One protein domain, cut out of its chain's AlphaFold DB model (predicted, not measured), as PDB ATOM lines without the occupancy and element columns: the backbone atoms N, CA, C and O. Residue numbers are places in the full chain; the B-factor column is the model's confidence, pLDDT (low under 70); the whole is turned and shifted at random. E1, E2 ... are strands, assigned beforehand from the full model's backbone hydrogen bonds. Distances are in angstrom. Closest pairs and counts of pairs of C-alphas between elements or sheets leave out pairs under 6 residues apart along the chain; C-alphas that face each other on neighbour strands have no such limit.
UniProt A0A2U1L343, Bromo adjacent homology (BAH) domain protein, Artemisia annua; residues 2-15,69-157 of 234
ATOM      1  N   GLY A   2     -25.181  -0.439 -30.704       23.14
ATOM      2  CA  GLY A   2     -26.113  -0.794 -31.777       23.14
ATOM      3  C   GLY A   2     -26.085  -2.297 -31.998       23.14
ATOM      4  O   GLY A   2     -25.101  -2.825 -32.509       23.14
ATOM      5  N   LEU A   3     -27.129  -2.986 -31.555       22.16
ATOM      6  CA  LEU A   3     -27.258  -4.432 -31.680       22.16
ATOM      7  C   LEU A   3     -27.386  -4.838 -33.168       22.16
ATOM      8  O   LEU A   3     -28.168  -4.247 -33.921       22.16
ATOM      9  N   ARG A   4     -26.593  -5.837 -33.581       26.72
ATOM     10  CA  ARG A   4     -26.645  -6.503 -34.897       26.72
ATOM     11  C   ARG A   4     -27.904  -7.377 -34.973       26.72
ATOM     12  O   ARG A   4     -28.106  -8.200 -34.088       26.72
ATOM     13  N   TRP A   5     -28.721  -7.222 -36.019       23.66
ATOM     14  CA  TRP A   5     -29.986  -7.958 -36.206       23.66
ATOM     15  C   TRP A   5     -30.177  -8.429 -37.654       23.66
ATOM     16  O   TRP A   5     -29.663  -7.795 -38.563       23.66
ATOM     17  N   TRP A   6     -30.939  -9.518 -37.799       29.78
ATOM     18  CA  TRP A   6     -30.943 -10.543 -38.854       29.78
ATOM     19  C   TRP A   6     -31.668 -10.219 -40.158       29.78
ATOM     20  O   TRP A   6     -32.657  -9.484 -40.151       29.78
ATOM     21  N   GLU A   7     -31.227 -10.931 -41.201       30.61
ATOM     22  CA  GLU A   7     -31.770 -11.013 -42.560       30.61
ATOM     23  C   GLU A   7     -32.323 -12.431 -42.818       30.61
ATOM     24  O   GLU A   7     -31.721 -13.415 -42.389       30.61
ATOM     25  N   GLU A   8     -33.441 -12.488 -43.552       30.61
ATOM     26  CA  GLU A   8     -34.026 -13.642 -44.269       30.61
ATOM     27  C   GLU A   8     -34.844 -14.710 -43.506       30.61
ATOM     28  O   GLU A   8     -34.385 -15.432 -42.624       30.61
ATOM     29  N   VAL A   9     -36.102 -14.870 -43.946       32.56
ATOM     30  CA  VAL A   9     -36.984 -15.998 -43.612       32.56
ATOM     31  C   VAL A   9     -37.146 -16.846 -44.866       32.56
ATOM     32  O   VAL A   9     -37.733 -16.402 -45.854       32.56
ATOM     33  N   GLU A  10     -36.668 -18.085 -44.821       34.69
ATOM     34  CA  GLU A  10     -36.923 -19.034 -45.895       34.69
ATOM     35  C   GLU A  10     -38.315 -19.653 -45.734       34.69
ATOM     36  O   GLU A  10     -38.699 -20.163 -44.679       34.69
ATOM     37  N   VAL A  11     -39.107 -19.576 -46.799       32.44
ATOM     38  CA  VAL A  11     -40.461 -20.114 -46.830       32.44
ATOM     39  C   VAL A  11     -40.420 -21.541 -47.365       32.44
ATOM     40  O   VAL A  11     -40.262 -21.773 -48.565       32.44
ATOM     41  N   THR A  12     -40.623 -22.522 -46.489       34.28
ATOM     42  CA  THR A  12     -40.815 -23.918 -46.892       34.28
ATOM     43  C   THR A  12     -42.255 -24.110 -47.377       34.28
ATOM     44  O   THR A  12     -43.200 -24.384 -46.638       34.28
ATOM     45  N   GLY A  13     -42.470 -23.884 -48.674       31.05
ATOM     46  CA  GLY A  13     -43.798 -23.911 -49.280       31.05
ATOM     47  C   GLY A  13     -44.372 -25.318 -49.438       31.05
ATOM     48  O   GLY A  13     -44.348 -25.844 -50.534       31.05
ATOM     49  N   CYS A  14     -44.978 -25.909 -48.409       28.78
ATOM     50  CA  CYS A  14     -45.577 -27.246 -48.496       28.78
ATOM     51  C   CYS A  14     -46.727 -27.310 -49.545       28.78
ATOM     52  O   CYS A  14     -47.784 -26.684 -49.391       28.78
ATOM     53  N   ARG A  15     -46.540 -28.066 -50.640       31.62
ATOM     54  CA  ARG A  15     -47.576 -28.390 -51.639       31.62
ATOM     55  C   ARG A  15     -48.011 -29.838 -51.436       31.62
ATOM     56  O   ARG A  15     -47.359 -30.748 -51.923       31.62
ATOM     57  N   LYS A  69     -41.337  -4.759 -65.643       46.91
ATOM     58  CA  LYS A  69     -40.759  -3.852 -66.661       46.91
ATOM     59  C   LYS A  69     -41.685  -2.704 -67.090       46.91
ATOM     60  O   LYS A  69     -41.202  -1.747 -67.676       46.91
ATOM     61  N   ASN A  70     -42.983  -2.779 -66.788       43.47
ATOM     62  CA  ASN A  70     -43.975  -1.762 -67.156       43.47
ATOM     63  C   ASN A  70     -44.450  -0.897 -65.966       43.47
ATOM     64  O   ASN A  70     -45.439  -0.168 -66.066       43.47
ATOM     65  N   ARG A  71     -43.783  -0.976 -64.803       53.00
ATOM     66  CA  ARG A  71     -44.129  -0.177 -63.614       53.00
ATOM     67  C   ARG A  71     -43.333   1.130 -63.581       53.00
ATOM     68  O   ARG A  71     -42.393   1.262 -62.812       53.00
ATOM     69  N   ASN A  72     -43.785   2.142 -64.321       51.66
ATOM     70  CA  ASN A  72     -43.259   3.522 -64.249       51.66
ATOM     71  C   ASN A  72     -43.653   4.271 -62.954       51.66
ATOM     72  O   ASN A  72     -43.844   5.487 -62.962       51.66
ATOM     73  N   LYS A  73     -43.885   3.567 -61.840       61.72
ATOM     74  CA  LYS A  73     -44.377   4.170 -60.595       61.72
ATOM     75  C   LYS A  73     -43.355   3.964 -59.491       61.72
ATOM     76  O   LYS A  73     -43.312   2.887 -58.908       61.72
ATOM     77  N   ASN A  74     -42.605   5.015 -59.177       77.38
ATOM     78  CA  ASN A  74     -41.706   5.034 -58.027       77.38
ATOM     79  C   ASN A  74     -42.515   4.824 -56.742       77.38
ATOM     80  O   ASN A  74     -43.656   5.297 -56.625       77.38
ATOM     81  N   ALA A  75     -41.933   4.112 -55.781       86.25
ATOM     82  CA  ALA A  75     -42.522   4.006 -54.457       86.25
ATOM     83  C   ALA A  75     -42.618   5.394 -53.806       86.25
ATOM     84  O   ALA A  75     -41.781   6.264 -54.043       86.25
ATOM     85  N   LYS A  76     -43.653   5.610 -52.989       90.88
ATOM     86  CA  LYS A  76     -43.882   6.880 -52.282       90.88
ATOM     87  C   LYS A  76     -44.070   6.631 -50.791       90.88
ATOM     88  O   LYS A  76     -44.789   5.688 -50.448       90.88
ATOM     89  N   PRO A  77     -43.472   7.435 -49.898       91.38
ATOM     90  CA  PRO A  77     -43.736   7.277 -48.481       91.38
ATOM     91  C   PRO A  77     -45.177   7.710 -48.203       91.38
ATOM     92  O   PRO A  77     -45.716   8.592 -48.875       91.38
ATOM     93  N   ILE A  78     -45.815   7.070 -47.231       90.88
ATOM     94  CA  ILE A  78     -47.161   7.423 -46.785       90.88
ATOM     95  C   ILE A  78     -47.084   7.782 -45.305       90.88
ATOM     96  O   ILE A  78     -46.496   7.048 -44.517       90.88
ATOM     97  N   GLY A  79     -47.731   8.885 -44.932       86.75
ATOM     98  CA  GLY A  79     -47.817   9.344 -43.548       86.75
ATOM     99  C   GLY A  79     -46.738  10.356 -43.165       86.75
ATOM    100  O   GLY A  79     -46.070  10.937 -44.017       86.75
ATOM    101  N   VAL A  80     -46.619  10.592 -41.859       89.00
ATOM    102  CA  VAL A  80     -45.662  11.542 -41.275       89.00
ATOM    103  C   VAL A  80     -44.287  10.903 -41.084       89.00
ATOM    104  O   VAL A  80     -44.178   9.690 -40.885       89.00
ATOM    105  N   VAL A  81     -43.239  11.729 -41.113       91.88
ATOM    106  CA  VAL A  81     -41.880  11.302 -40.755       91.88
ATOM    107  C   VAL A  81     -41.862  10.952 -39.268       91.88
ATOM    108  O   VAL A  81     -42.133  11.802 -38.424       91.88
ATOM    109  N   LEU A  82     -41.553   9.698 -38.949       90.25
ATOM    110  CA  LEU A  82     -41.491   9.201 -37.574       90.25
ATOM    111  C   LEU A  82     -40.197   9.617 -36.874       90.25
ATOM    112  O   LEU A  82     -40.194   9.899 -35.682       90.25
ATOM    113  N   ARG A  83     -39.086   9.593 -37.612       93.31
ATOM    114  CA  ARG A  83     -37.754   9.971 -37.133       93.31
ATOM    115  C   ARG A  83     -36.816  10.229 -38.305       93.31
ATOM    116  O   ARG A  83     -37.069   9.771 -39.419       93.31
ATOM    117  N   ILE A  84     -35.707  10.896 -38.019       91.94
ATOM    118  CA  ILE A  84     -34.600  11.111 -38.950       91.94
ATOM    119  C   ILE A  84     -33.375  10.382 -38.389       91.94
ATOM    120  O   ILE A  84     -33.160  10.380 -37.178       91.94
ATOM    121  N   SER A  85     -32.602   9.715 -39.243       89.69
ATOM    122  CA  SER A  85     -31.312   9.120 -38.881       89.69
ATOM    123  C   SER A  85     -30.229   9.491 -39.889       89.69
ATOM    124  O   SER A  85     -30.542   9.925 -40.997       89.69
ATOM    125  N   GLY A  86     -28.964   9.323 -39.503       87.50
ATOM    126  CA  GLY A  86     -27.820   9.737 -40.313       87.50
ATOM    127  C   GLY A  86     -27.615  11.252 -40.330       87.50
ATOM    128  O   GLY A  86     -28.311  12.007 -39.650       87.50
ATOM    129  N   ASP A  87     -26.637  11.681 -41.110       82.00
ATOM    130  CA  ASP A  87     -26.161  13.054 -41.209       82.00
ATOM    131  C   ASP A  87     -25.758  13.386 -42.653       82.00
ATOM    132  O   ASP A  87     -25.553  12.503 -43.488       82.00
ATOM    133  N   GLY A  88     -25.714  14.679 -42.985       85.19
ATOM    134  CA  GLY A  88     -25.286  15.142 -44.308       85.19
ATOM    135  C   GLY A  88     -26.049  14.465 -45.453       85.19
ATOM    136  O   GLY A  88     -27.279  14.490 -45.503       85.19
ATOM    137  N   GLU A  89     -25.334  13.860 -46.392       80.88
ATOM    138  CA  GLU A  89     -25.909  13.157 -47.546       80.88
ATOM    139  C   GLU A  89     -26.624  11.847 -47.167       80.88
ATOM    140  O   GLU A  89     -27.632  11.490 -47.775       80.88
ATOM    141  N   ASN A  90     -26.202  11.206 -46.073       82.50
ATOM    142  CA  ASN A  90     -26.734   9.933 -45.578       82.50
ATOM    143  C   ASN A  90     -27.965  10.093 -44.673       82.50
ATOM    144  O   ASN A  90     -28.345   9.162 -43.961       82.50
ATOM    145  N   THR A  91     -28.598  11.268 -44.683       88.00
ATOM    146  CA  THR A  91     -29.811  11.514 -43.899       88.00
ATOM    147  C   THR A  91     -30.972  10.673 -44.438       88.00
ATOM    148  O   THR A  91     -31.352  10.794 -45.606       88.00
ATOM    149  N   LYS A  92     -31.584   9.865 -43.569       90.81
ATOM    150  CA  LYS A  92     -32.712   8.973 -43.865       90.81
ATOM    151  C   LYS A  92     -33.935   9.389 -43.046       90.81
ATOM    152  O   LYS A  92     -33.872   9.481 -41.820       90.81
ATOM    153  N   SER A  93     -35.062   9.619 -43.717       92.44
ATOM    154  CA  SER A  93     -36.360   9.865 -43.066       92.44
ATOM    155  C   SER A  93     -37.128   8.555 -42.933       92.44
ATOM    156  O   SER A  93     -37.237   7.821 -43.911       92.44
ATOM    157  N   HIS A  94     -37.662   8.250 -41.754       92.81
ATOM    158  CA  HIS A  94     -38.343   6.981 -41.480       92.81
ATOM    159  C   HIS A  94     -39.865   7.132 -41.479       92.81
ATOM    160  O   HIS A  94     -40.384   8.100 -40.921       92.81
ATOM    161  N   TYR A  95     -40.581   6.155 -42.037       93.38
ATOM    162  CA  TYR A  95     -42.035   6.194 -42.239       93.38
ATOM    163  C   TYR A  95     -42.730   4.943 -41.690       93.38
ATOM    164  O   TYR A  95     -42.117   3.889 -41.535       93.38
ATOM    165  N   ASN A  96     -44.036   5.039 -41.421       92.19
ATOM    166  CA  ASN A  96     -44.843   3.888 -40.992       92.19
ATOM    167  C   ASN A  96     -45.354   3.032 -42.166       92.19
ATOM    168  O   ASN A  96     -45.737   1.873 -41.965       92.19
ATOM    169  N   ALA A  97     -45.397   3.604 -43.370       93.75
ATOM    170  CA  ALA A  97     -45.958   2.974 -44.548       93.75
ATOM    171  C   ALA A  97     -45.358   3.526 -45.849       93.75
ATOM    172  O   ALA A  97     -44.859   4.649 -45.909       93.75
ATOM    173  N   LEU A  98     -45.471   2.739 -46.919       93.94
ATOM    174  CA  LEU A  98     -45.168   3.154 -48.287       93.94
ATOM    175  C   LEU A  98     -46.277   2.721 -49.245       93.94
ATOM    176  O   LEU A  98     -46.953   1.713 -49.033       93.94
ATOM    177  N   GLY A  99     -46.457   3.484 -50.316       91.94
ATOM    178  CA  GLY A  99     -47.317   3.164 -51.444       91.94
ATOM    179  C   GLY A  99     -46.488   2.711 -52.637       91.94
ATOM    180  O   GLY A  99     -45.619   3.450 -53.096       91.94
ATOM    181  N   PHE A 100     -46.777   1.526 -53.172       89.62
ATOM    182  CA  PHE A 100     -46.152   1.027 -54.396       89.62
ATOM    183  C   PHE A 100     -47.137   0.189 -55.214       89.62
ATOM    184  O   PHE A 100     -47.882  -0.628 -54.674       89.62
ATOM    185  N   CYS A 101     -47.166   0.404 -56.534       83.75
ATOM    186  CA  CYS A 101     -48.054  -0.307 -57.462       83.75
ATOM    187  C   CYS A 101     -49.539  -0.341 -57.014       83.75
ATOM    188  O   CYS A 101     -50.207  -1.368 -57.119       83.75
ATOM    189  N   GLY A 102     -50.052   0.770 -56.467       84.69
ATOM    190  CA  GLY A 102     -51.442   0.887 -55.995       84.69
ATOM    191  C   GLY A 102     -51.749   0.197 -54.658       84.69
ATOM    192  O   GLY A 102     -52.897   0.205 -54.232       84.69
ATOM    193  N   HIS A 103     -50.744  -0.369 -53.987       89.56
ATOM    194  CA  HIS A 103     -50.886  -1.023 -52.689       89.56
ATOM    195  C   HIS A 103     -50.132  -0.248 -51.607       89.56
ATOM    196  O   HIS A 103     -49.066   0.315 -51.861       89.56
ATOM    197  N   THR A 104     -50.670  -0.252 -50.389       92.88
ATOM    198  CA  THR A 104     -50.017   0.318 -49.205       92.88
ATOM    199  C   THR A 104     -49.379  -0.789 -48.385       92.88
ATOM    200  O   THR A 104     -50.076  -1.722 -47.991       92.88
ATOM    201  N   TYR A 105     -48.096  -0.666 -48.075       91.94
ATOM    202  CA  TYR A 105     -47.326  -1.599 -47.257       91.94
ATOM    203  C   TYR A 105     -46.941  -0.930 -45.940       91.94
ATOM    204  O   TYR A 105     -46.478   0.208 -45.949       91.94
ATOM    205  N   LYS A 106     -47.165  -1.616 -44.820       92.62
ATOM    206  CA  LYS A 106     -46.904  -1.120 -43.462       92.62
ATOM    207  C   LYS A 106     -45.792  -1.924 -42.792       92.62
ATOM    208  O   LYS A 106     -45.481  -3.040 -43.204       92.62
ATOM    209  N   ILE A 107     -45.230  -1.382 -41.715       87.69
ATOM    210  CA  ILE A 107     -44.336  -2.142 -40.833       87.69
ATOM    211  C   ILE A 107     -45.058  -3.414 -40.344       87.69
ATOM    212  O   ILE A 107     -46.249  -3.389 -40.033       87.69
ATOM    213  N   LYS A 108     -44.321  -4.523 -40.275       84.75
ATOM    214  CA  LYS A 108     -44.764  -5.900 -40.011       84.75
ATOM    215  C   LYS A 108     -45.568  -6.566 -41.137       84.75
ATOM    216  O   LYS A 108     -45.956  -7.722 -40.957       84.75
ATOM    217  N   ASP A 109     -45.802  -5.908 -42.278       86.12
ATOM    218  CA  ASP A 109     -46.341  -6.599 -43.456       86.12
ATOM    219  C   ASP A 109     -45.291  -7.547 -44.048       86.12
ATOM    220  O   ASP A 109     -44.095  -7.251 -44.086       86.12
ATOM    221  N   THR A 110     -45.762  -8.687 -44.545       82.00
ATOM    222  CA  THR A 110     -44.966  -9.700 -45.237       82.00
ATOM    223  C   THR A 110     -45.061  -9.508 -46.745       82.00
ATOM    224  O   THR A 110     -46.155  -9.487 -47.323       82.00
ATOM    225  N   VAL A 111     -43.915  -9.371 -47.406       82.19
ATOM    226  CA  VAL A 111     -43.821  -9.051 -48.834       82.19
ATOM    227  C   VAL A 111     -42.990 -10.077 -49.583       82.19
ATOM    228  O   VAL A 111     -41.998 -10.589 -49.078       82.19
ATOM    229  N   PHE A 112     -43.432 -10.371 -50.801       80.38
ATOM    230  CA  PHE A 112     -42.734 -11.238 -51.742       80.38
ATOM    231  C   PHE A 112     -41.904 -10.364 -52.680       80.38
ATOM    232  O   PHE A 112     -42.442  -9.397 -53.231       80.38
ATOM    233  N   LEU A 113     -40.627 -10.684 -52.849       77.12
ATOM    234  CA  LEU A 113     -39.653  -9.860 -53.560       77.12
ATOM    235  C   LEU A 113     -39.188 -10.550 -54.840       77.12
ATOM    236  O   LEU A 113     -39.026 -11.766 -54.857       77.12
ATOM    237  N   ALA A 114     -39.007  -9.776 -55.912       66.94
ATOM    238  CA  ALA A 114     -38.706 -10.317 -57.239       66.94
ATOM    239  C   ALA A 114     -37.294 -10.904 -57.330       66.94
ATOM    240  O   ALA A 114     -37.126 -11.989 -57.884       66.94
ATOM    241  N   ASN A 115     -36.314 -10.207 -56.752       64.69
ATOM    242  CA  ASN A 115     -34.896 -10.525 -56.860       64.69
ATOM    243  C   ASN A 115     -34.209 -10.368 -55.501       64.69
ATOM    244  O   ASN A 115     -34.638  -9.573 -54.660       64.69
ATOM    245  N   ASP A 116     -33.119 -11.103 -55.322       54.41
ATOM    246  CA  ASP A 116     -32.146 -10.857 -54.264       54.41
ATOM    247  C   ASP A 116     -31.323  -9.586 -54.596       54.41
ATOM    248  O   ASP A 116     -30.761  -9.506 -55.698       54.41
ATOM    249  N   PRO A 117     -31.247  -8.583 -53.697       49.34
ATOM    250  CA  PRO A 117     -30.416  -7.388 -53.880       49.34
ATOM    251  C   PRO A 117     -28.914  -7.690 -54.016       49.34
ATOM    252  O   PRO A 117     -28.189  -6.875 -54.584       49.34
ATOM    253  N   HIS A 118     -28.445  -8.866 -53.587       52.00
ATOM    254  CA  HIS A 118     -27.058  -9.308 -53.758       52.00
ATOM    255  C   HIS A 118     -26.775  -9.968 -55.120       52.00
ATOM    256  O   HIS A 118     -25.664 -10.447 -55.358       52.00
ATOM    257  N   GLY A 119     -27.751  -9.959 -56.038       44.03
ATOM    258  CA  GLY A 119     -27.539 -10.222 -57.464       44.03
ATOM    259  C   GLY A 119     -27.264 -11.680 -57.839       44.03
ATOM    260  O   GLY A 119     -26.871 -11.941 -58.974       44.03
ATOM    261  N   GLN A 120     -27.470 -12.632 -56.924       46.12
ATOM    262  CA  GLN A 120     -27.083 -14.035 -57.130       46.12
ATOM    263  C   GLN A 120     -28.271 -15.006 -57.277       46.12
ATOM    264  O   GLN A 120     -28.078 -16.136 -57.728       46.12
ATOM    265  N   MET A 121     -29.513 -14.588 -56.987       46.84
ATOM    266  CA  MET A 121     -30.710 -15.443 -57.083       46.84
ATOM    267  C   MET A 121     -31.814 -14.869 -57.986       46.84
ATOM    268  O   MET A 121     -32.362 -13.803 -57.734       46.84
ATOM    269  N   ASN A 122     -32.249 -15.677 -58.965       51.47
ATOM    270  CA  ASN A 122     -33.505 -15.506 -59.721       51.47
ATOM    271  C   ASN A 122     -34.722 -16.131 -58.998       51.47
ATOM    272  O   ASN A 122     -35.751 -16.408 -59.623       51.47
ATOM    273  N   LYS A 123     -34.593 -16.459 -57.706       54.59
ATOM    274  CA  LYS A 123     -35.684 -17.018 -56.903       54.59
ATOM    275  C   LYS A 123     -36.265 -15.904 -56.038       54.59
ATOM    276  O   LYS A 123     -35.505 -15.219 -55.358       54.59
ATOM    277  N   PRO A 124     -37.591 -15.740 -56.036       59.31
ATOM    278  CA  PRO A 124     -38.211 -14.744 -55.197       59.31
ATOM    279  C   PRO A 124     -38.098 -15.151 -53.729       59.31
ATOM    280  O   PRO A 124     -38.211 -16.332 -53.390       59.31
ATOM    281  N   TRP A 125     -37.911 -14.163 -52.864       67.81
ATOM    282  CA  TRP A 125     -37.755 -14.358 -51.425       67.81
ATOM    283  C   TRP A 125     -38.783 -13.534 -50.655       67.81
ATOM    284  O   TRP A 125     -39.505 -12.710 -51.224       67.81
ATOM    285  N   VAL A 126     -38.912 -13.817 -49.360       74.44
ATOM    286  CA  VAL A 126     -39.942 -13.221 -48.514       74.44
ATOM    287  C   VAL A 126     -39.307 -12.442 -47.381       74.44
ATOM    288  O   VAL A 126     -38.459 -12.955 -46.657       74.44
ATOM    289  N   ALA A 127     -39.766 -11.207 -47.209       78.38
ATOM    290  CA  ALA A 127     -39.282 -10.309 -46.175       78.38
ATOM    291  C   ALA A 127     -40.432  -9.793 -45.308       78.38
ATOM    292  O   ALA A 127     -41.566  -9.620 -45.766       78.38
ATOM    293  N   ILE A 128     -40.120  -9.516 -44.042       82.06
ATOM    294  CA  ILE A 128     -40.990  -8.769 -43.133       82.06
ATOM    295  C   ILE A 128     -40.493  -7.328 -43.112       82.06
ATOM    296  O   ILE A 128     -39.322  -7.065 -42.823       82.06
ATOM    297  N   ILE A 129     -41.385  -6.379 -43.384       85.75
ATOM    298  CA  ILE A 129     -41.043  -4.959 -43.339       85.75
ATOM    299  C   ILE A 129     -40.790  -4.562 -41.884       85.75
ATOM    300  O   ILE A 129     -41.707  -4.563 -41.069       85.75
ATOM    301  N   LYS A 130     -39.552  -4.199 -41.547       85.62
ATOM    302  CA  LYS A 130     -39.189  -3.729 -40.197       85.62
ATOM    303  C   LYS A 130     -39.024  -2.218 -40.111       85.62
ATOM    304  O   LYS A 130     -39.297  -1.631 -39.072       85.62
ATOM    305  N   ASP A 131     -38.575  -1.608 -41.198       87.75
ATOM    306  CA  ASP A 131     -38.319  -0.176 -41.297       87.75
ATOM    307  C   ASP A 131     -38.561   0.259 -42.742       87.75
ATOM    308  O   ASP A 131     -38.404  -0.551 -43.661       87.75
ATOM    309  N   ILE A 132     -38.958   1.514 -42.927       91.62
ATOM    310  CA  ILE A 132     -39.174   2.138 -44.232       91.62
ATOM    311  C   ILE A 132     -38.443   3.470 -44.206       91.62
ATOM    312  O   ILE A 132     -38.769   4.343 -43.400       91.62
ATOM    313  N   THR A 133     -37.476   3.635 -45.098       91.25
ATOM    314  CA  THR A 133     -36.586   4.789 -45.167       91.25
ATOM    315  C   THR A 133     -36.701   5.486 -46.513       91.25
ATOM    316  O   THR A 133     -36.602   4.868 -47.567       91.25
ATOM    317  N   GLY A 134     -36.898   6.800 -46.479       91.00
ATOM    318  CA  GLY A 134     -36.754   7.676 -47.637       91.00
ATOM    319  C   GLY A 134     -35.399   8.367 -47.607       91.00
ATOM    320  O   GLY A 134     -35.034   8.984 -46.601       91.00
ATOM    321  N   MET A 135     -34.671   8.258 -48.713       86.69
ATOM    322  CA  MET A 135     -33.393   8.928 -48.934       86.69
ATOM    323  C   MET A 135     -33.592  10.290 -49.612       86.69
ATOM    324  O   MET A 135     -34.619  10.542 -50.246       86.69
ATOM    325  N   LYS A 136     -32.592  11.176 -49.513       82.69
ATOM    326  CA  LYS A 136     -32.635  12.524 -50.113       82.69
ATOM    327  C   LYS A 136     -32.795  12.525 -51.637       82.69
ATOM    328  O   LYS A 136     -33.386  13.450 -52.179       82.69
ATOM    329  N   ASN A 137     -32.323  11.481 -52.316       82.25
ATOM    330  CA  ASN A 137     -32.488  11.296 -53.761       82.25
ATOM    331  C   ASN A 137     -33.904  10.838 -54.174       82.25
ATOM    332  O   ASN A 137     -34.155  10.631 -55.357       82.25
ATOM    333  N   GLY A 138     -34.829  10.675 -53.221       81.44
ATOM    334  CA  GLY A 138     -36.207  10.251 -53.473       81.44
ATOM    335  C   GLY A 138     -36.411   8.735 -53.511       81.44
ATOM    336  O   GLY A 138     -37.553   8.291 -53.624       81.44
ATOM    337  N   ASN A 139     -35.349   7.938 -53.370       86.50
ATOM    338  CA  ASN A 139     -35.467   6.486 -53.292       86.50
ATOM    339  C   ASN A 139     -36.051   6.059 -51.945       86.50
ATOM    340  O   ASN A 139     -35.739   6.633 -50.894       86.50
ATOM    341  N   ILE A 140     -36.860   5.001 -51.982       88.75
ATOM    342  CA  ILE A 140     -37.415   4.371 -50.788       88.75
ATOM    343  C   ILE A 140     -36.841   2.982 -50.642       88.75
ATOM    344  O   ILE A 140     -36.965   2.140 -51.535       88.75
ATOM    345  N   MET A 141     -36.290   2.741 -49.467       87.81
ATOM    346  CA  MET A 141     -35.864   1.432 -49.027       87.81
ATOM    347  C   MET A 141     -36.809   0.957 -47.936       87.81
ATOM    348  O   MET A 141     -37.359   1.736 -47.156       87.81
ATOM    349  N   PHE A 142     -37.042  -0.340 -47.895       81.56
ATOM    350  CA  PHE A 142     -37.737  -0.974 -46.793       81.56
ATOM    351  C   PHE A 142     -36.871  -2.158 -46.400       81.56
ATOM    352  O   PHE A 142     -36.467  -2.908 -47.275       81.56
ATOM    353  N   HIS A 143     -36.594  -2.321 -45.108       71.69
ATOM    354  CA  HIS A 143     -35.591  -3.246 -44.559       71.69
ATOM    355  C   HIS A 143     -34.182  -2.653 -44.363       71.69
ATOM    356  O   HIS A 143     -33.842  -1.598 -44.897       71.69
ATOM    357  N   LYS A 144     -33.396  -3.307 -43.496       59.88
ATOM    358  CA  LYS A 144     -32.065  -2.834 -43.083       59.88
ATOM    359  C   LYS A 144     -31.000  -3.043 -44.160       59.88
ATOM    360  O   LYS A 144     -30.062  -2.256 -44.192       59.88
ATOM    361  N   ASP A 145     -31.207  -3.988 -45.070       63.28
ATOM    362  CA  ASP A 145     -30.254  -4.314 -46.148       63.28
ATOM    363  C   ASP A 145     -30.499  -3.477 -47.400       63.28
ATOM    364  O   ASP A 145     -30.184  -3.877 -48.516       63.28
ATOM    365  N   GLU A 146     -31.121  -2.312 -47.207       70.62
ATOM    366  CA  GLU A 146     -31.290  -1.312 -48.256       70.62
ATOM    367  C   GLU A 146     -32.063  -1.847 -49.474       70.62
ATOM    368  O   GLU A 146     -31.849  -1.452 -50.620       70.62
ATOM    369  N   VAL A 147     -33.030  -2.735 -49.218       80.00
ATOM    370  CA  VAL A 147     -33.879  -3.308 -50.263       80.00
ATOM    371  C   VAL A 147     -34.790  -2.226 -50.837       80.00
ATOM    372  O   VAL A 147     -35.603  -1.616 -50.138       80.00
ATOM    373  N   HIS A 148     -34.671  -2.005 -52.142       86.06
ATOM    374  CA  HIS A 148     -35.478  -1.038 -52.874       86.06
ATOM    375  C   HIS A 148     -36.951  -1.432 -52.896       86.06
ATOM    376  O   HIS A 148     -37.288  -2.544 -53.305       86.06
ATOM    377  N   ALA A 149     -37.844  -0.493 -52.563       86.38
ATOM    378  CA  ALA A 149     -39.301  -0.672 -52.607       86.38
ATOM    379  C   ALA A 149     -39.829  -1.194 -53.953       86.38
ATOM    380  O   ALA A 149     -40.837  -1.903 -53.979       86.38
ATOM    381  N   GLU A 150     -39.123  -0.930 -55.057       83.12
ATOM    382  CA  GLU A 150     -39.469  -1.465 -56.377       83.12
ATOM    383  C   GLU A 150     -39.328  -2.993 -56.504       83.12
ATOM    384  O   GLU A 150     -39.908  -3.590 -57.417       83.12
ATOM    385  N   MET A 151     -38.594  -3.647 -55.597       80.19
ATOM    386  CA  MET A 151     -38.450  -5.105 -55.575       80.19
ATOM    387  C   MET A 151     -39.704  -5.817 -55.052       80.19
ATOM    388  O   MET A 151     -39.828  -7.029 -55.233       80.19
ATOM    389  N   ILE A 152     -40.651  -5.093 -54.437       82.50
ATOM    390  CA  ILE A 152     -41.887  -5.680 -53.910       82.50
ATOM    391  C   ILE A 152     -42.804  -6.128 -55.050       82.50
ATOM    392  O   ILE A 152     -43.347  -5.325 -55.811       82.50
ATOM    393  N   MET A 153     -43.076  -7.428 -55.119       81.69
ATOM    394  CA  MET A 153     -44.043  -7.981 -56.063       81.69
ATOM    395  C   MET A 153     -45.476  -7.765 -55.574       81.69
ATOM    396  O   MET A 153     -46.280  -7.155 -56.283       81.69
ATOM    397  N   HIS A 154     -45.774  -8.268 -54.371       79.81
ATOM    398  CA  HIS A 154     -47.073  -8.187 -53.697       79.81
ATOM    399  C   HIS A 154     -46.951  -8.555 -52.208       79.81
ATOM    400  O   HIS A 154     -45.959  -9.160 -51.781       79.81
ATOM    401  N   LYS A 155     -48.002  -8.277 -51.426       82.06
ATOM    402  CA  LYS A 155     -48.149  -8.833 -50.073       82.06
ATOM    403  C   LYS A 155     -48.359 -10.342 -50.127       82.06
ATOM    404  O   LYS A 155     -49.035 -10.848 -51.019       82.06
ATOM    405  N   CYS A 156     -47.822 -11.054 -49.149       77.56
ATOM    406  CA  CYS A 156     -48.068 -12.480 -48.967       77.56
ATOM    407  C   CYS A 156     -48.518 -12.765 -47.535       77.56
ATOM    408  O   CYS A 156     -48.263 -11.968 -46.639       77.56
ATOM    409  N   ILE A 157     -49.199 -13.890 -47.321       78.88
ATOM    410  CA  ILE A 157     -49.586 -14.355 -45.985       78.88
ATOM    411  C   ILE A 157     -48.592 -15.432 -45.569       78.88
ATOM    412  O   ILE A 157     -48.416 -16.417 -46.292       78.88
TER     413      ILE A 157
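Overview. This is residues 2 to 15 and 69 to 157 of the 234 residues of the protein "Bromo adjacent homology (BAH) domain protein" of Artemisia annua (UniProt A0A2U1L343). With little regular structure, short strands make a small sandwich, E2-E3-E8-E9 facing E1-E4-E5 with strands crossed; a third sheet, E7-E6-E10, sits beside E5. The printed part has 103 residues, 36 in ten named strands, E1 to E10 in chain order: all strand, each sheet antiparallel. It is compact: the radius of gyration of the C-alphas is 13.9 A, the spans 47, 36 and 24 A.

Arrangement. Start at residues 83-85 (E2), 92-94 (E3), 132-135 (E8) and 140-142 (E9); N 93 to O 134 is 3.0 A, within hydrogen-bond range. Face to face with them are residues 76-78 (E1), 97-100 (E4) and 103-106 (E5). Then find residues 125-128 (E7), 110-113 (E6) and 152-155 (E10); C-alphas 105 and 155, the closest of E5 and E10, are 7.8 A apart.

Along the chain. Find C-alpha 76, where E1 begins, at (-43.882, 6.880, -52.282); E10 ends at C-alpha 155, (-48.149, -8.833, -50.073).

Size, cuts and confidence. The link E6 to E7 is long. Residues 16 to 68 are cut out; C-alphas 15 and 69 are 29.6 A apart. The pLDDT is under 70 in 33 residues, among them 2 to 15.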